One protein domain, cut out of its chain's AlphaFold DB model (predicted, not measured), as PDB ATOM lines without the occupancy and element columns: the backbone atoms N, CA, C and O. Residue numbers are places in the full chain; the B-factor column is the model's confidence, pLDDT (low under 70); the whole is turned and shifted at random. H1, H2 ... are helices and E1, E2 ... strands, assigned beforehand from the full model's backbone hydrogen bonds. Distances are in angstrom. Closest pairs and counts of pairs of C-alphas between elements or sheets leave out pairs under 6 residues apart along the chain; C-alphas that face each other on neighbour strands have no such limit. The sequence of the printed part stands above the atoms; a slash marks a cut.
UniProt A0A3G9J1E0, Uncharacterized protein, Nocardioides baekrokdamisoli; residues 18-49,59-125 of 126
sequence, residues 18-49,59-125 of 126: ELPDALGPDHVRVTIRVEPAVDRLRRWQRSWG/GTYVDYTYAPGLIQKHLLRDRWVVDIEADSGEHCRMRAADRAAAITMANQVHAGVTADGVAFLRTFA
ATOM      1  N   GLU A  18      26.448 -21.911   3.645       57.31
ATOM      2  CA  GLU A  18      27.699 -21.371   4.158       57.31
ATOM      3  C   GLU A  18      28.584 -22.585   4.461       57.31
ATOM      4  O   GLU A  18      28.157 -23.524   5.140       57.31
ATOM      5  N   LEU A  19      29.766 -22.633   3.851       65.19
ATOM      6  CA  LEU A  19      30.783 -23.585   4.290       65.19
ATOM      7  C   LEU A  19      31.304 -23.117   5.653       65.19
ATOM      8  O   LEU A  19      31.186 -21.929   5.960       65.19
ATOM      9  N   PRO A  20      31.865 -24.019   6.480       71.25
ATOM     10  CA  PRO A  20      32.554 -23.586   7.685       71.25
ATOM     11  C   PRO A  20      33.605 -22.537   7.317       71.25
ATOM     12  O   PRO A  20      34.237 -22.627   6.261       71.25
ATOM     13  N   ASP A  21      33.758 -21.534   8.179       75.69
ATOM     14  CA  ASP A  21      34.772 -20.509   7.979       75.69
ATOM     15  C   ASP A  21      36.152 -21.169   7.875       75.69
ATOM     16  O   ASP A  21      36.519 -22.022   8.690       75.69
ATOM     17  N   ALA A  22      36.929 -20.750   6.882       77.19
ATOM     18  CA  ALA A  22      38.307 -21.183   6.741       77.19
ATOM     19  C   ALA A  22      39.208 -20.269   7.577       77.19
ATOM     20  O   ALA A  22      39.084 -19.044   7.535       77.19
ATOM     21  N   LEU A  23      40.133 -20.865   8.325       80.94
ATOM     22  CA  LEU A  23      41.159 -20.142   9.069       80.94
ATOM     23  C   LEU A  23      42.530 -20.582   8.567       80.94
ATOM     24  O   LEU A  23      42.839 -21.775   8.579       80.94
ATOM     25  N   GLY A  24      43.320 -19.619   8.107       83.88
ATOM     26  CA  GLY A  24      44.679 -19.851   7.638       83.88
ATOM     27  C   GLY A  24      45.750 -19.689   8.722       83.88
ATOM     28  O   GLY A  24      45.450 -19.293   9.853       83.88
ATOM     29  N   PRO A  25      47.027 -19.951   8.380       84.56
ATOM     30  CA  PRO A  25      48.179 -19.713   9.258       84.56
ATOM     31  C   PRO A  25      48.397 -18.231   9.604       84.56
ATOM     32  O   PRO A  25      49.095 -17.914  10.560       84.56
ATOM     33  N   ASP A  26      47.797 -17.322   8.839       83.81
ATOM     34  CA  ASP A  26      47.759 -15.882   9.098       83.81
ATOM     35  C   ASP A  26      46.723 -15.482  10.162       83.81
ATOM     36  O   ASP A  26      46.622 -14.305  10.504       83.81
ATOM     37  N   HIS A  27      45.969 -16.450  10.698       83.19
ATOM     38  CA  HIS A  27      44.881 -16.254  11.658       83.19
ATOM     39  C   HIS A  27      43.770 -15.320  11.163       83.19
ATOM     40  O   HIS A  27      42.975 -14.824  11.965       83.19
ATOM     41  N   VAL A  28      43.676 -15.103   9.850       76.38
ATOM     42  CA  VAL A  28      42.580 -14.344   9.258       76.38
ATOM     43  C   VAL A  28      41.469 -15.316   8.898       76.38
ATOM     44  O   VAL A  28      41.664 -16.279   8.154       76.38
ATOM     45  N   ARG A  29      40.287 -15.072   9.459       77.00
ATOM     46  CA  ARG A  29      39.093 -15.852   9.158       77.00
ATOM     47  C   ARG A  29      38.542 -15.445   7.798       77.00
ATOM     48  O   ARG A  29      38.464 -14.257   7.481       77.00
ATOM     49  N   VAL A  30      38.135 -16.445   7.030       74.81
ATOM     50  CA  VAL A  30      37.516 -16.295   5.719       74.81
ATOM     51  C   VAL A  30      36.165 -16.989   5.719       74.81
ATOM     52  O   VAL A  30      36.078 -18.212   5.831       74.81
ATOM     53  N   THR A  31      35.116 -16.202   5.539       79.56
ATOM     54  CA  THR A  31      33.751 -16.683   5.368       79.56
ATOM     55  C   THR A  31      33.487 -16.975   3.898       79.56
ATOM     56  O   THR A  31      33.764 -16.156   3.017       79.56
ATOM     57  N   ILE A  32      32.940 -18.163   3.627       79.38
ATOM     58  CA  ILE A  32      32.696 -18.666   2.273       79.38
ATOM     59  C   ILE A  32      31.214 -18.996   2.118       79.38
ATOM     60  O   ILE A  32      30.678 -19.900   2.762       79.38
ATOM     61  N   ARG A  33      30.547 -18.293   1.203       81.44
ATOM     62  CA  ARG A  33      29.113 -18.452   0.944       81.44
ATOM     63  C   ARG A  33      28.862 -18.973  -0.452       81.44
ATOM     64  O   ARG A  33      29.292 -18.368  -1.431       81.44
ATOM     65  N   VAL A  34      28.100 -20.056  -0.540       80.50
ATOM     66  CA  VAL A  34      27.637 -20.623  -1.805       80.50
ATOM     67  C   VAL A  34      26.142 -20.392  -1.925       80.50
ATOM     68  O   VAL A  34      25.358 -20.921  -1.140       80.50
ATOM     69  N   GLU A  35      25.725 -19.620  -2.921       72.94
ATOM     70  CA  GLU A  35      24.313 -19.292  -3.121       72.94
ATOM     71  C   GLU A  35      23.954 -19.165  -4.607       72.94
ATOM     72  O   GLU A  35      24.824 -18.918  -5.453       72.94
ATOM     73  N   PRO A  36      22.666 -19.291  -4.962       74.75
ATOM     74  CA  PRO A  36      22.195 -18.883  -6.276       74.75
ATOM     75  C   PRO A  36      22.482 -17.398  -6.521       74.75
ATOM     76  O   PRO A  36      22.271 -16.551  -5.653       74.75
ATOM     77  N   ALA A  37      22.872 -17.044  -7.745       72.94
ATOM     78  CA  ALA A  37      23.167 -15.657  -8.121       72.94
ATOM     79  C   ALA A  37      21.970 -14.706  -7.902       72.94
ATOM     80  O   ALA A  37      22.136 -13.506  -7.681       72.94
ATOM     81  N   VAL A  38      20.755 -15.252  -7.948       67.19
ATOM     82  CA  VAL A  38      19.500 -14.554  -7.651       67.19
ATOM     83  C   VAL A  38      19.379 -14.188  -6.176       67.19
ATOM     84  O   VAL A  38      18.939 -13.087  -5.848       67.19
ATOM     85  N   ASP A  39      19.751 -15.101  -5.285       68.44
ATOM     86  CA  ASP A  39      19.637 -14.896  -3.845       68.44
ATOM     87  C   ASP A  39      20.623 -13.821  -3.379       68.44
ATOM     88  O   ASP A  39      20.250 -12.934  -2.607       68.44
ATOM     89  N   ARG A  40      21.810 -13.775  -3.996       68.31
ATOM     90  CA  ARG A  40      22.729 -12.638  -3.880       68.31
ATOM     91  C   ARG A  40      22.065 -11.322  -4.259       68.31
ATOM     92  O   ARG A  40      22.136 -10.359  -3.502       68.31
ATOM     93  N   LEU A  41      21.446 -11.267  -5.442       65.50
ATOM     94  CA  LEU A  41      20.811 -10.050  -5.951       65.50
ATOM     95  C   LEU A  41      19.736  -9.549  -4.978       65.50
ATOM     96  O   LEU A  41      19.641  -8.350  -4.743       65.50
ATOM     97  N   ARG A  42      18.981 -10.465  -4.362       64.88
ATOM     98  CA  ARG A  42      17.970 -10.149  -3.344       64.88
ATOM     99  C   ARG A  42      18.579  -9.631  -2.041       64.88
ATOM    100  O   ARG A  42      18.068  -8.654  -1.498       64.88
ATOM    101  N   ARG A  43      19.647 -10.259  -1.532       64.25
ATOM    102  CA  ARG A  43      20.371  -9.765  -0.343       64.25
ATOM    103  C   ARG A  43      20.938  -8.378  -0.603       64.25
ATOM    104  O   ARG A  43      20.757  -7.476   0.202       64.25
ATOM    105  N   TRP A  44      21.519  -8.199  -1.779       60.34
ATOM    106  CA  TRP A  44      22.119  -6.949  -2.193       60.34
ATOM    107  C   TRP A  44      21.078  -5.840  -2.435       60.34
ATOM    108  O   TRP A  44      21.316  -4.718  -2.028       60.34
ATOM    109  N   GLN A  45      19.878  -6.127  -2.959       57.62
ATOM    110  CA  GLN A  45      18.776  -5.144  -3.009       57.62
ATOM    111  C   GLN A  45      18.345  -4.638  -1.623       57.62
ATOM    112  O   GLN A  45      17.817  -3.535  -1.505       57.62
ATOM    113  N   ARG A  46      18.553  -5.440  -0.574       55.66
ATOM    114  CA  ARG A  46      18.317  -5.030   0.818       55.66
ATOM    115  C   ARG A  46      19.505  -4.267   1.418       55.66
ATOM    116  O   ARG A  46      19.357  -3.696   2.494       55.66
ATOM    117  N   SER A  47      20.645  -4.223   0.731       52.22
ATOM    118  CA  SER A  47      21.847  -3.482   1.113       52.22
ATOM    119  C   SER A  47      21.970  -2.213   0.258       52.22
ATOM    120  O   SER A  47      21.906  -2.246  -0.966       52.22
ATOM    121  N   TRP A  48      22.131  -1.050   0.880       48.09
ATOM    122  CA  TRP A  48      22.238   0.218   0.154       48.09
ATOM    123  C   TRP A  48      23.573   0.328  -0.624       48.09
ATOM    124  O   TRP A  48      24.551   0.815  -0.070       48.09
ATOM    125  N   GLY A  49      23.635  -0.067  -1.906       50.75
ATOM    126  CA  GLY A  49      24.639   0.487  -2.844       50.75
ATOM    127  C   GLY A  49      25.168  -0.437  -3.967       50.75
ATOM    128  O   GLY A  49      25.513  -1.569  -3.658       50.75
ATOM    129  N   GLY A  59      22.714   1.718 -18.111       35.31
ATOM    130  CA  GLY A  59      21.596   1.062 -18.811       35.31
ATOM    131  C   GLY A  59      20.893  -0.020 -17.986       35.31
ATOM    132  O   GLY A  59      19.685  -0.188 -18.082       35.31
ATOM    133  N   THR A  60      21.637  -0.724 -17.132       37.03
ATOM    134  CA  THR A  60      21.115  -1.904 -16.426       37.03
ATOM    135  C   THR A  60      20.415  -1.548 -15.104       37.03
ATOM    136  O   THR A  60      19.527  -2.270 -14.668       37.03
ATOM    137  N   TYR A  61      20.760  -0.420 -14.465       38.59
ATOM    138  CA  TYR A  61      20.224  -0.017 -13.148       38.59
ATOM    139  C   TYR A  61      18.763   0.422 -13.164       38.59
ATOM    140  O   TYR A  61      18.052   0.174 -12.192       38.59
ATOM    141  N   VAL A  62      18.308   1.023 -14.264       36.31
ATOM    142  CA  VAL A  62      16.893   1.382 -14.440       36.31
ATOM    143  C   VAL A  62      16.028   0.118 -14.554       36.31
ATOM    144  O   VAL A  62      14.914   0.092 -14.037       36.31
ATOM    145  N   ASP A  63      16.576  -0.972 -15.103       42.31
ATOM    146  CA  ASP A  63      15.886  -2.259 -15.215       42.31
ATOM    147  C   ASP A  63      15.884  -3.079 -13.911       42.31
ATOM    148  O   ASP A  63      14.940  -3.826 -13.671       42.31
ATOM    149  N   TYR A  64      16.870  -2.955 -13.012       43.91
ATOM    150  CA  TYR A  64      16.905  -3.782 -11.786       43.91
ATOM    151  C   TYR A  64      15.807  -3.472 -10.770       43.91
ATOM    152  O   TYR A  64      15.388  -4.375 -10.040       43.91
ATOM    153  N   THR A  65      15.332  -2.228 -10.718       50.19
ATOM    154  CA  THR A  65      14.219  -1.834  -9.841       50.19
ATOM    155  C   THR A  65      12.897  -2.455 -10.308       50.19
ATOM    156  O   THR A  65      12.021  -2.718  -9.487       50.19
ATOM    157  N   TYR A  66      12.770  -2.760 -11.606       43.84
ATOM    158  CA  TYR A  66      11.526  -3.220 -12.234       43.84
ATOM    159  C   TYR A  66      11.560  -4.666 -12.760       43.84
ATOM    160  O   TYR A  66      10.504  -5.257 -12.981       43.84
ATOM    161  N   ALA A  67      12.736  -5.280 -12.916       51.97
ATOM    162  CA  ALA A  67      12.901  -6.593 -13.537       51.97
ATOM    163  C   ALA A  67      13.677  -7.666 -12.729       51.97
ATOM    164  O   ALA A  67      14.302  -8.530 -13.362       51.97
ATOM    165  N   PRO A  68      13.614  -7.747 -11.374       53.19
ATOM    166  CA  PRO A  68      14.190  -8.889 -10.650       53.19
ATOM    167  C   PRO A  68      13.669 -10.223 -11.196       53.19
ATOM    168  O   PRO A  68      14.438 -11.162 -11.369       53.19
ATOM    169  N   GLY A  69      12.378 -10.279 -11.552       50.97
ATOM    170  CA  GLY A  69      11.720 -11.477 -12.071       50.97
ATOM    171  C   GLY A  69      12.210 -11.936 -13.449       50.97
ATOM    172  O   GLY A  69      12.352 -13.138 -13.663       50.97
ATOM    173  N   LEU A  70      12.512 -11.023 -14.381       54.09
ATOM    174  CA  LEU A  70      12.976 -11.390 -15.731       54.09
ATOM    175  C   LEU A  70      14.445 -11.816 -15.731       54.09
ATOM    176  O   LEU A  70      14.797 -12.818 -16.355       54.09
ATOM    177  N   ILE A  71      15.286 -11.119 -14.967       58.81
ATOM    178  CA  ILE A  71      16.701 -11.471 -14.797       58.81
ATOM    179  C   ILE A  71      16.826 -12.803 -14.043       58.81
ATOM    180  O   ILE A  71      17.593 -13.680 -14.446       58.81
ATOM    181  N   GLN A  72      16.001 -13.006 -13.011       55.59
ATOM    182  CA  GLN A  72      15.874 -14.279 -12.300       55.59
ATOM    183  C   GLN A  72      15.410 -15.419 -13.220       55.59
ATOM    184  O   GLN A  72      15.923 -16.529 -13.109       55.59
ATOM    185  N   LYS A  73      14.472 -15.161 -14.141       52.75
ATOM    186  CA  LYS A  73      13.894 -16.180 -15.031       52.75
ATOM    187  C   LYS A  73      14.796 -16.563 -16.208       52.75
ATOM    188  O   LYS A  73      14.798 -17.733 -16.581       52.75
ATOM    189  N   HIS A  74      15.527 -15.609 -16.788       56.31
ATOM    190  CA  HIS A  74      16.238 -15.812 -18.058       56.31
ATOM    191  C   HIS A  74      17.768 -15.805 -17.954       56.31
ATOM    192  O   HIS A  74      18.418 -16.409 -18.801       56.31
ATOM    193  N   LEU A  75      18.355 -15.150 -16.945       58.69
ATOM    194  CA  LEU A  75      19.812 -14.954 -16.873       58.69
ATOM    195  C   LEU A  75      20.471 -15.677 -15.694       58.69
ATOM    196  O   LEU A  75      21.589 -16.172 -15.829       58.69
ATOM    197  N   LEU A  76      19.798 -15.734 -14.541       62.50
ATOM    198  CA  LEU A  76      20.407 -16.182 -13.283       62.50
ATOM    199  C   LEU A  76      19.821 -17.482 -12.713       62.50
ATOM    200  O   LEU A  76      20.318 -17.948 -11.691       62.50
ATOM    201  N   ARG A  77      18.800 -18.067 -13.358       61.00
ATOM    202  CA  ARG A  77      18.012 -19.199 -12.833       61.00
ATOM    203  C   ARG A  77      18.865 -20.383 -12.372       61.00
ATOM    204  O   ARG A  77      18.608 -20.923 -11.303       61.00
ATOM    205  N   ASP A  78      19.896 -20.711 -13.146       63.94
ATOM    206  CA  ASP A  78      20.765 -21.867 -12.897       63.94
ATOM    207  C   ASP A  78      22.184 -21.460 -12.469       63.94
ATOM    208  O   ASP A  78      23.059 -22.304 -12.307       63.94
ATOM    209  N   ARG A  79      22.442 -20.159 -12.277       72.31
ATOM    210  CA  ARG A  79      23.783 -19.649 -11.962       72.31
ATOM    211  C   ARG A  79      24.022 -19.630 -10.461       72.31
ATOM    212  O   ARG A  79      23.209 -19.109  -9.699       72.31
ATOM    213  N   TRP A  80      25.193 -20.112 -10.064       79.69
ATOM    214  CA  TRP A  80      25.654 -20.113  -8.681       79.69
ATOM    215  C   TRP A  80      26.852 -19.190  -8.515       79.69
ATOM    216  O   TRP A  80      27.605 -18.936  -9.460       79.69
ATOM    217  N   VAL A  81      27.013 -18.658  -7.313       80.44
ATOM    218  CA  VAL A  81      28.142 -17.810  -6.949       80.44
ATOM    219  C   VAL A  81      28.775 -18.316  -5.663       80.44
ATOM    220  O   VAL A  81      28.082 -18.821  -4.779       80.44
ATOM    221  N   VAL A  82      30.094 -18.167  -5.593       79.31
ATOM    222  CA  VAL A  82      30.865 -18.294  -4.359       79.31
ATOM    223  C   VAL A  82      31.320 -16.893  -3.980       79.31
ATOM    224  O   VAL A  82      32.000 -16.230  -4.770       79.31
ATOM    225  N   ASP A  83      30.884 -16.431  -2.819       81.06
ATOM    226  CA  ASP A  83      31.250 -15.144  -2.241       81.06
ATOM    227  C   ASP A  83      32.193 -15.382  -1.069       81.06
ATOM    228  O   ASP A  83      31.927 -16.242  -0.227       81.06
ATOM    229  N   ILE A  84      33.303 -14.654  -1.057       77.81
ATOM    230  CA  ILE A  84      34.391 -14.842  -0.103       77.81
ATOM    231  C   ILE A  84      34.656 -13.504   0.571       77.81
ATOM    232  O   ILE A  84      34.871 -12.495  -0.106       77.81
ATOM    233  N   GLU A  85      34.659 -13.516   1.896       79.88
ATOM    234  CA  GLU A  85      34.895 -12.350   2.741       79.88
ATOM    235  C   GLU A  85      35.920 -12.714   3.812       79.88
ATOM    236  O   GLU A  85      35.706 -13.641   4.589       79.88
ATOM    237  N   ALA A  86      37.050 -12.015   3.820       75.06
ATOM    238  CA  ALA A  86      38.090 -12.170   4.826       75.06
ATOM    239  C   ALA A  86      38.005 -11.040   5.859       75.06
ATOM    240  O   ALA A  86      37.778  -9.886   5.496       75.06
ATOM    241  N   ASP A  87      38.297 -11.336   7.130       76.75
ATOM    242  CA  ASP A  87      38.354 -10.319   8.199       76.75
ATOM    243  C   ASP A  87      39.437  -9.241   7.934       76.75
ATOM    244  O   ASP A  87      39.394  -8.152   8.505       76.75
ATOM    245  N   SER A  88      40.394  -9.506   7.034       72.12
ATOM    246  CA  SER A  88      41.370  -8.522   6.541       72.12
ATOM    247  C   SER A  88      40.771  -7.455   5.613       72.12
ATOM    248  O   SER A  88      41.468  -6.507   5.249       72.12
ATOM    249  N   GLY A  89      39.507  -7.606   5.204       68.94
ATOM    250  CA  GLY A  89      38.842  -6.774   4.201       68.94
ATOM    251  C   GLY A  89      39.087  -7.225   2.757       68.94
ATOM    252  O   GLY A  89      38.686  -6.529   1.822       68.94
ATOM    253  N   GLU A  90      39.748  -8.367   2.540       72.12
ATOM    254  CA  GLU A  90      39.833  -8.965   1.205       72.12
ATOM    255  C   GLU A  90      38.494  -9.611   0.823       72.12
ATOM    256  O   GLU A  90      37.902 -10.379   1.583       72.12
ATOM    257  N   HIS A  91      38.032  -9.319  -0.393       75.62
ATOM    258  CA  HIS A  91      36.802  -9.877  -0.941       75.62
ATOM    259  C   HIS A  91      37.072 -10.487  -2.310       75.62
ATOM    260  O   HIS A  91      37.683  -9.860  -3.179       75.62
ATOM    261  N   CYS A  92      36.573 -11.700  -2.525       74.81
ATOM    262  CA  CYS A  92      36.694 -12.393  -3.800       74.81
ATOM    263  C   CYS A  92      35.354 -13.004  -4.207       74.81
ATOM    264  O   CYS A  92      34.511 -13.338  -3.376       74.81
ATOM    265  N   ARG A  93      35.153 -13.146  -5.518       78.38
ATOM    266  CA  ARG A  93      33.927 -13.700  -6.072       78.38
ATOM    267  C   ARG A  93      34.201 -14.618  -7.245       78.38
ATOM    268  O   ARG A  93      34.790 -14.205  -8.242       78.38
ATOM    269  N   MET A  94      33.595 -15.798  -7.196       78.75
ATOM    270  CA  MET A  94      33.659 -16.783  -8.269       78.75
ATOM    271  C   MET A  94      32.260 -17.070  -8.822       78.75
ATOM    272  O   MET A  94      31.276 -17.141  -8.084       78.75
ATOM    273  N   ARG A  95      32.156 -17.208 -10.148       82.19
ATOM    274  CA  ARG A  95      30.918 -17.610 -10.834       82.19
ATOM    275  C   ARG A  95      30.985 -19.101 -11.137       82.19
ATOM    276  O   ARG A  95      31.975 -19.560 -11.696       82.19
ATOM    277  N   ALA A  96      29.907 -19.819 -10.855       76.69
ATOM    278  CA  ALA A  96      29.778 -21.241 -11.132       76.69
ATOM    279  C   ALA A  96      28.603 -21.522 -12.082       76.69
ATOM    280  O   ALA A  96      27.590 -20.812 -12.100       76.69
ATOM    281  N   ALA A  97      28.769 -22.555 -12.911       78.25
ATOM    282  CA  ALA A  97      27.755 -22.983 -13.871       78.25
ATOM    283  C   ALA A  97      26.539 -23.619 -13.189       78.25
ATOM    284  O   ALA A  97      25.431 -23.435 -13.674       78.25
ATOM    285  N   ASP A  98      26.764 -24.305 -12.070       79.25
ATOM    286  CA  ASP A  98      25.763 -25.001 -11.271       79.25
ATOM    287  C   ASP A  98      26.222 -25.104  -9.801       79.25
ATOM    288  O   ASP A  98      27.307 -24.641  -9.424       79.25
ATOM    289  N   ARG A  99      25.386 -25.729  -8.965       79.44
ATOM    290  CA  ARG A  99      25.637 -25.906  -7.530       79.44
ATOM    291  C   ARG A  99      26.869 -26.758  -7.236       79.44
ATOM    292  O   ARG A  99      27.616 -26.443  -6.315       79.44
ATOM    293  N   ALA A 100      27.059 -27.854  -7.966       80.50
ATOM    294  CA  ALA A 100      28.141 -28.796  -7.699       80.50
ATOM    295  C   ALA A 100      29.501 -28.158  -8.010       80.50
ATOM    296  O   ALA A 100      30.442 -28.277  -7.221       80.50
ATOM    297  N   ALA A 101      29.574 -27.399  -9.105       80.94
ATOM    298  CA  ALA A 101      30.731 -26.586  -9.445       80.94
ATOM    299  C   ALA A 101      31.010 -25.526  -8.366       80.94
ATOM    300  O   ALA A 101      32.157 -25.369  -7.955       80.94
ATOM    301  N   ALA A 102      29.974 -24.850  -7.858       81.94
ATOM    302  CA  ALA A 102      30.127 -23.841  -6.808       81.94
ATOM    303  C   ALA A 102      30.672 -24.434  -5.500       81.94
ATOM    304  O   ALA A 102      31.601 -23.886  -4.919       81.94
ATOM    305  N   ILE A 103      30.150 -25.588  -5.075       82.31
ATOM    306  CA  ILE A 103      30.640 -26.307  -3.889       82.31
ATOM    307  C   ILE A 103      32.088 -26.761  -4.087       82.31
ATOM    308  O   ILE A 103      32.903 -26.623  -3.183       82.31
ATOM    309  N   THR A 104      32.428 -27.266  -5.276       85.44
ATOM    310  CA  THR A 104      33.801 -27.689  -5.589       85.44
ATOM    311  C   THR A 104      34.775 -26.518  -5.488       85.44
ATOM    312  O   THR A 104      35.807 -26.638  -4.832       85.44
ATOM    313  N   MET A 105      34.428 -25.371  -6.078       83.12
ATOM    314  CA  MET A 105      35.226 -24.144  -5.982       83.12
ATOM    315  C   MET A 105      35.367 -23.678  -4.533       83.12
ATOM    316  O   MET A 105      36.460 -23.347  -4.087       83.12
ATOM    317  N   ALA A 106      34.277 -23.692  -3.776       83.69
ATOM    318  CA  ALA A 106      34.281 -23.235  -2.399       83.69
ATOM    319  C   ALA A 106      35.109 -24.154  -1.474       83.69
ATOM    320  O   ALA A 106      35.839 -23.661  -0.620       83.69
ATOM    321  N   ASN A 107      35.104 -25.470  -1.714       84.94
ATOM    322  CA  ASN A 107      35.998 -26.414  -1.038       84.94
ATOM    323  C   ASN A 107      37.475 -26.191  -1.404       84.94
ATOM    324  O   ASN A 107      38.339 -26.318  -0.542       84.94
ATOM    325  N   GLN A 108      37.776 -25.847  -2.661       86.94
ATOM    326  CA  GLN A 108      39.140 -25.493  -3.078       86.94
ATOM    327  C   GLN A 108      39.625 -24.225  -2.376       86.94
ATOM    328  O   GLN A 108      40.759 -24.186  -1.909       86.94
ATOM    329  N   VAL A 109      38.758 -23.214  -2.261       84.81
ATOM    330  CA  VAL A 109      39.042 -21.986  -1.509       84.81
ATOM    331  C   VAL A 109      39.276 -22.298  -0.041       84.81
ATOM    332  O   VAL A 109      40.288 -21.869   0.498       84.81
ATOM    333  N   HIS A 110      38.399 -23.081   0.585       85.50
ATOM    334  CA  HIS A 110      38.574 -23.478   1.977       85.50
ATOM    335  C   HIS A 110      39.921 -24.179   2.183       85.50
ATOM    336  O   HIS A 110      40.695 -23.778   3.043       85.50
ATOM    337  N   ALA A 111      40.227 -25.201   1.381       86.75
ATOM    338  CA  ALA A 111      41.480 -25.943   1.495       86.75
ATOM    339  C   ALA A 111      42.711 -25.050   1.277       86.75
ATOM    340  O   ALA A 111      43.672 -25.143   2.036       86.75
ATOM    341  N   GLY A 112      42.670 -24.168   0.275       85.50
ATOM    342  CA  GLY A 112      43.768 -23.251  -0.015       85.50
ATOM    343  C   GLY A 112      43.958 -22.181   1.057       85.50
ATOM    344  O   GLY A 112      45.088 -21.915   1.441       85.50
ATOM    345  N   VAL A 113      42.881 -21.628   1.624       87.12
ATOM    346  CA  VAL A 113      42.976 -20.693   2.757       87.12
ATOM    347  C   VAL A 113      43.518 -21.396   4.001       87.12
ATOM    348  O   VAL A 113      44.380 -20.845   4.677       87.12
ATOM    349  N   THR A 114      43.072 -22.618   4.299       88.00
ATOM    350  CA  THR A 114      43.609 -23.389   5.433       88.00
ATOM    351  C   THR A 114      45.107 -23.673   5.281       88.00
ATOM    352  O   THR A 114      45.824 -23.680   6.279       88.00
ATOM    353  N   ALA A 115      45.589 -23.897   4.055       88.88
ATOM    354  CA  ALA A 115      46.998 -24.180   3.788       88.88
ATOM    355  C   ALA A 115      47.871 -22.913   3.735       88.88
ATOM    356  O   ALA A 115      48.903 -22.848   4.400       88.88
ATOM    357  N   ASP A 116      47.440 -21.905   2.972       86.31
ATOM    358  CA  ASP A 116      48.276 -20.779   2.536       86.31
ATOM    359  C   ASP A 116      47.784 -19.412   3.055       86.31
ATOM    360  O   ASP A 116      48.403 -18.376   2.796       86.31
ATOM    361  N   GLY A 117      46.671 -19.385   3.790       85.19
ATOM    362  CA  GLY A 117      46.058 -18.165   4.316       85.19
ATOM    363  C   GLY A 117      45.339 -17.336   3.259       85.19
ATOM    364  O   GLY A 117      45.082 -17.776   2.136       85.19
ATOM    365  N   VAL A 118      45.014 -16.093   3.607       83.88
ATOM    366  CA  VAL A 118      44.307 -15.149   2.730       83.88
ATOM    367  C   VAL A 118      45.085 -14.856   1.447       83.88
ATOM    368  O   VAL A 118      44.480 -14.595   0.410       83.88
ATOM    369  N   ALA A 119      46.414 -15.002   1.452       84.75
ATOM    370  CA  ALA A 119      47.236 -14.868   0.249       84.75
ATOM    371  C   ALA A 119      46.790 -15.805  -0.891       84.75
ATOM    372  O   ALA A 119      46.932 -15.438  -2.062       84.75
ATOM    373  N   PHE A 120      46.191 -16.960  -0.569       84.38
ATOM    374  CA  PHE A 120      45.598 -17.870  -1.549       84.38
ATOM    375  C   PHE A 120      44.514 -17.197  -2.400       84.38
ATOM    376  O   PHE A 120      44.413 -17.462  -3.598       84.38
ATOM    377  N   LEU A 121      43.734 -16.273  -1.826       78.75
ATOM    378  CA  LEU A 121      42.638 -15.593  -2.522       78.75
ATOM    379  C   LEU A 121      43.123 -14.753  -3.711       78.75
ATOM    380  O   LEU A 121      42.384 -14.562  -4.681       78.75
ATOM    381  N   ARG A 122      44.394 -14.329  -3.706       78.56
ATOM    382  CA  ARG A 122      45.019 -13.597  -4.822       78.56
ATOM    383  C   ARG A 122      45.081 -14.411  -6.109       78.56
ATOM    384  O   ARG A 122      45.130 -13.827  -7.189       78.56
ATOM    385  N   THR A 123      45.024 -15.741  -6.022       76.69
ATOM    386  CA  THR A 123      44.944 -16.617  -7.201       76.69
ATOM    387  C   THR A 123      43.648 -16.417  -7.999       76.69
ATOM    388  O   THR A 123      43.615 -16.707  -9.195       76.69
ATOM    389  N   PHE A 124      42.612 -15.845  -7.373       68.19
ATOM    390  CA  PHE A 124      41.299 -15.598  -7.971       68.19
ATOM    391  C   PHE A 124      40.995 -14.111  -8.224       68.19
ATOM    392  O   PHE A 124      39.957 -13.800  -8.802       68.19
ATOM    393  N   ALA A 125      41.876 -13.188  -7.828       59.91
ATOM    394  CA  ALA A 125      41.660 -11.736  -7.890       59.91
ATOM    395  C   ALA A 125      41.856 -11.107  -9.296       59.91
ATOM    396  O   ALA A 125      42.384 -10.003  -9.408       59.91
TER     397      ALA A 125
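Overview. This is residues 18 to 49 and 59 to 125 of the 126 residues of an uncharacterized protein of Nocardioides baekrokdamisoli (UniProt A0A3G9J1E0). A twisted sheet of four strands has the long helix H4 packed on one face, and after H4 the chain folds back as H5 on that same face. At one end of the sheet H1 is on the opposite face, and H2 and H3 lie off the sheet in a loose group that makes much of the length. The 99 printed residues hold five named helices and four named strands, in the order E1 E2 H1 H2 H3 E3 E4 H4 H5; the sheet's order is E1 E2 E3 E4, antiparallel throughout, and the class is mixed, helices and strands. The whole is only just compact, close to loose, with a radius of gyration of the C-alphas of 14.9 A, and elongated, spanning 46 by 29 by 21 A.

Arrangement. E1, residues 18 to 23, and E2, residues 29 to 36, form a hairpin, with N 22 and O 30 2.9 A apart. E2 is the antiparallel neighbour of E3, residues 80 to 86, with N 31 and O 85 2.8 A apart. E3 and E4, residues 91 to 96, form another hairpin, with N 96 and O 80 2.8 A apart; E1 and E4 are the edge strands. H4, residues 99 to 116, is on the sheet, and its closest C-alphas to E1 are those of His 110 and Ala 22, 5.3 A. H5, residues 118 to 124, is on the same face at a height over the sheet of 8.7 A; with H4 it makes two layers, helices on one face of a sheet. H4, with residues 109 to 113 alone, touches H5 in a helical hairpin, the closest C-alphas being those of Val 113 and Phe 120, 5.8 A, at a steep tilt of 42 degrees, opposite ways. H1, residues 37 to 45, is on the opposite face, over E2 and E3, and only just stands up from the sheet, rising 43 degrees. H3, residues 68 to 74, is close to H1 but not clearly touching, with the C-alphas of Gln 72 and Val 38 5.9 A apart. H2, residues 61 to 64, and H3 are not on the sheet and meet only through their link. In H1, H3 and H4 every O i to N i+4 pair is within hydrogen-bond range; in H5 0 of 3 are, beside 4 of 4 O i to N i+3 pairs, and H2 is too short for an O i to N i+4 pair.

Along the chain. E1 begins at C-alpha 18, (27.699, -21.371, 4.158). E2 is 23.1 A long and E3 20.0 A. H4 runs 25.3 A from C-alpha 99, (25.637, -25.906, -7.530). H5 ends at C-alpha 124, (41.299, -15.598, -7.971).

Size, cuts and confidence. The farthest C-alphas, of Pro 25 and Tyr 66, are 45.6 A apart. Residues 50 to 58 are not printed, and C-alphas 49 and 59 are 16.3 A apart across the cut; the links printed whole are tight. The mean pLDDT of the printed part is 71.0, with residues 38 to 49 and 59 to 78 among those under 70.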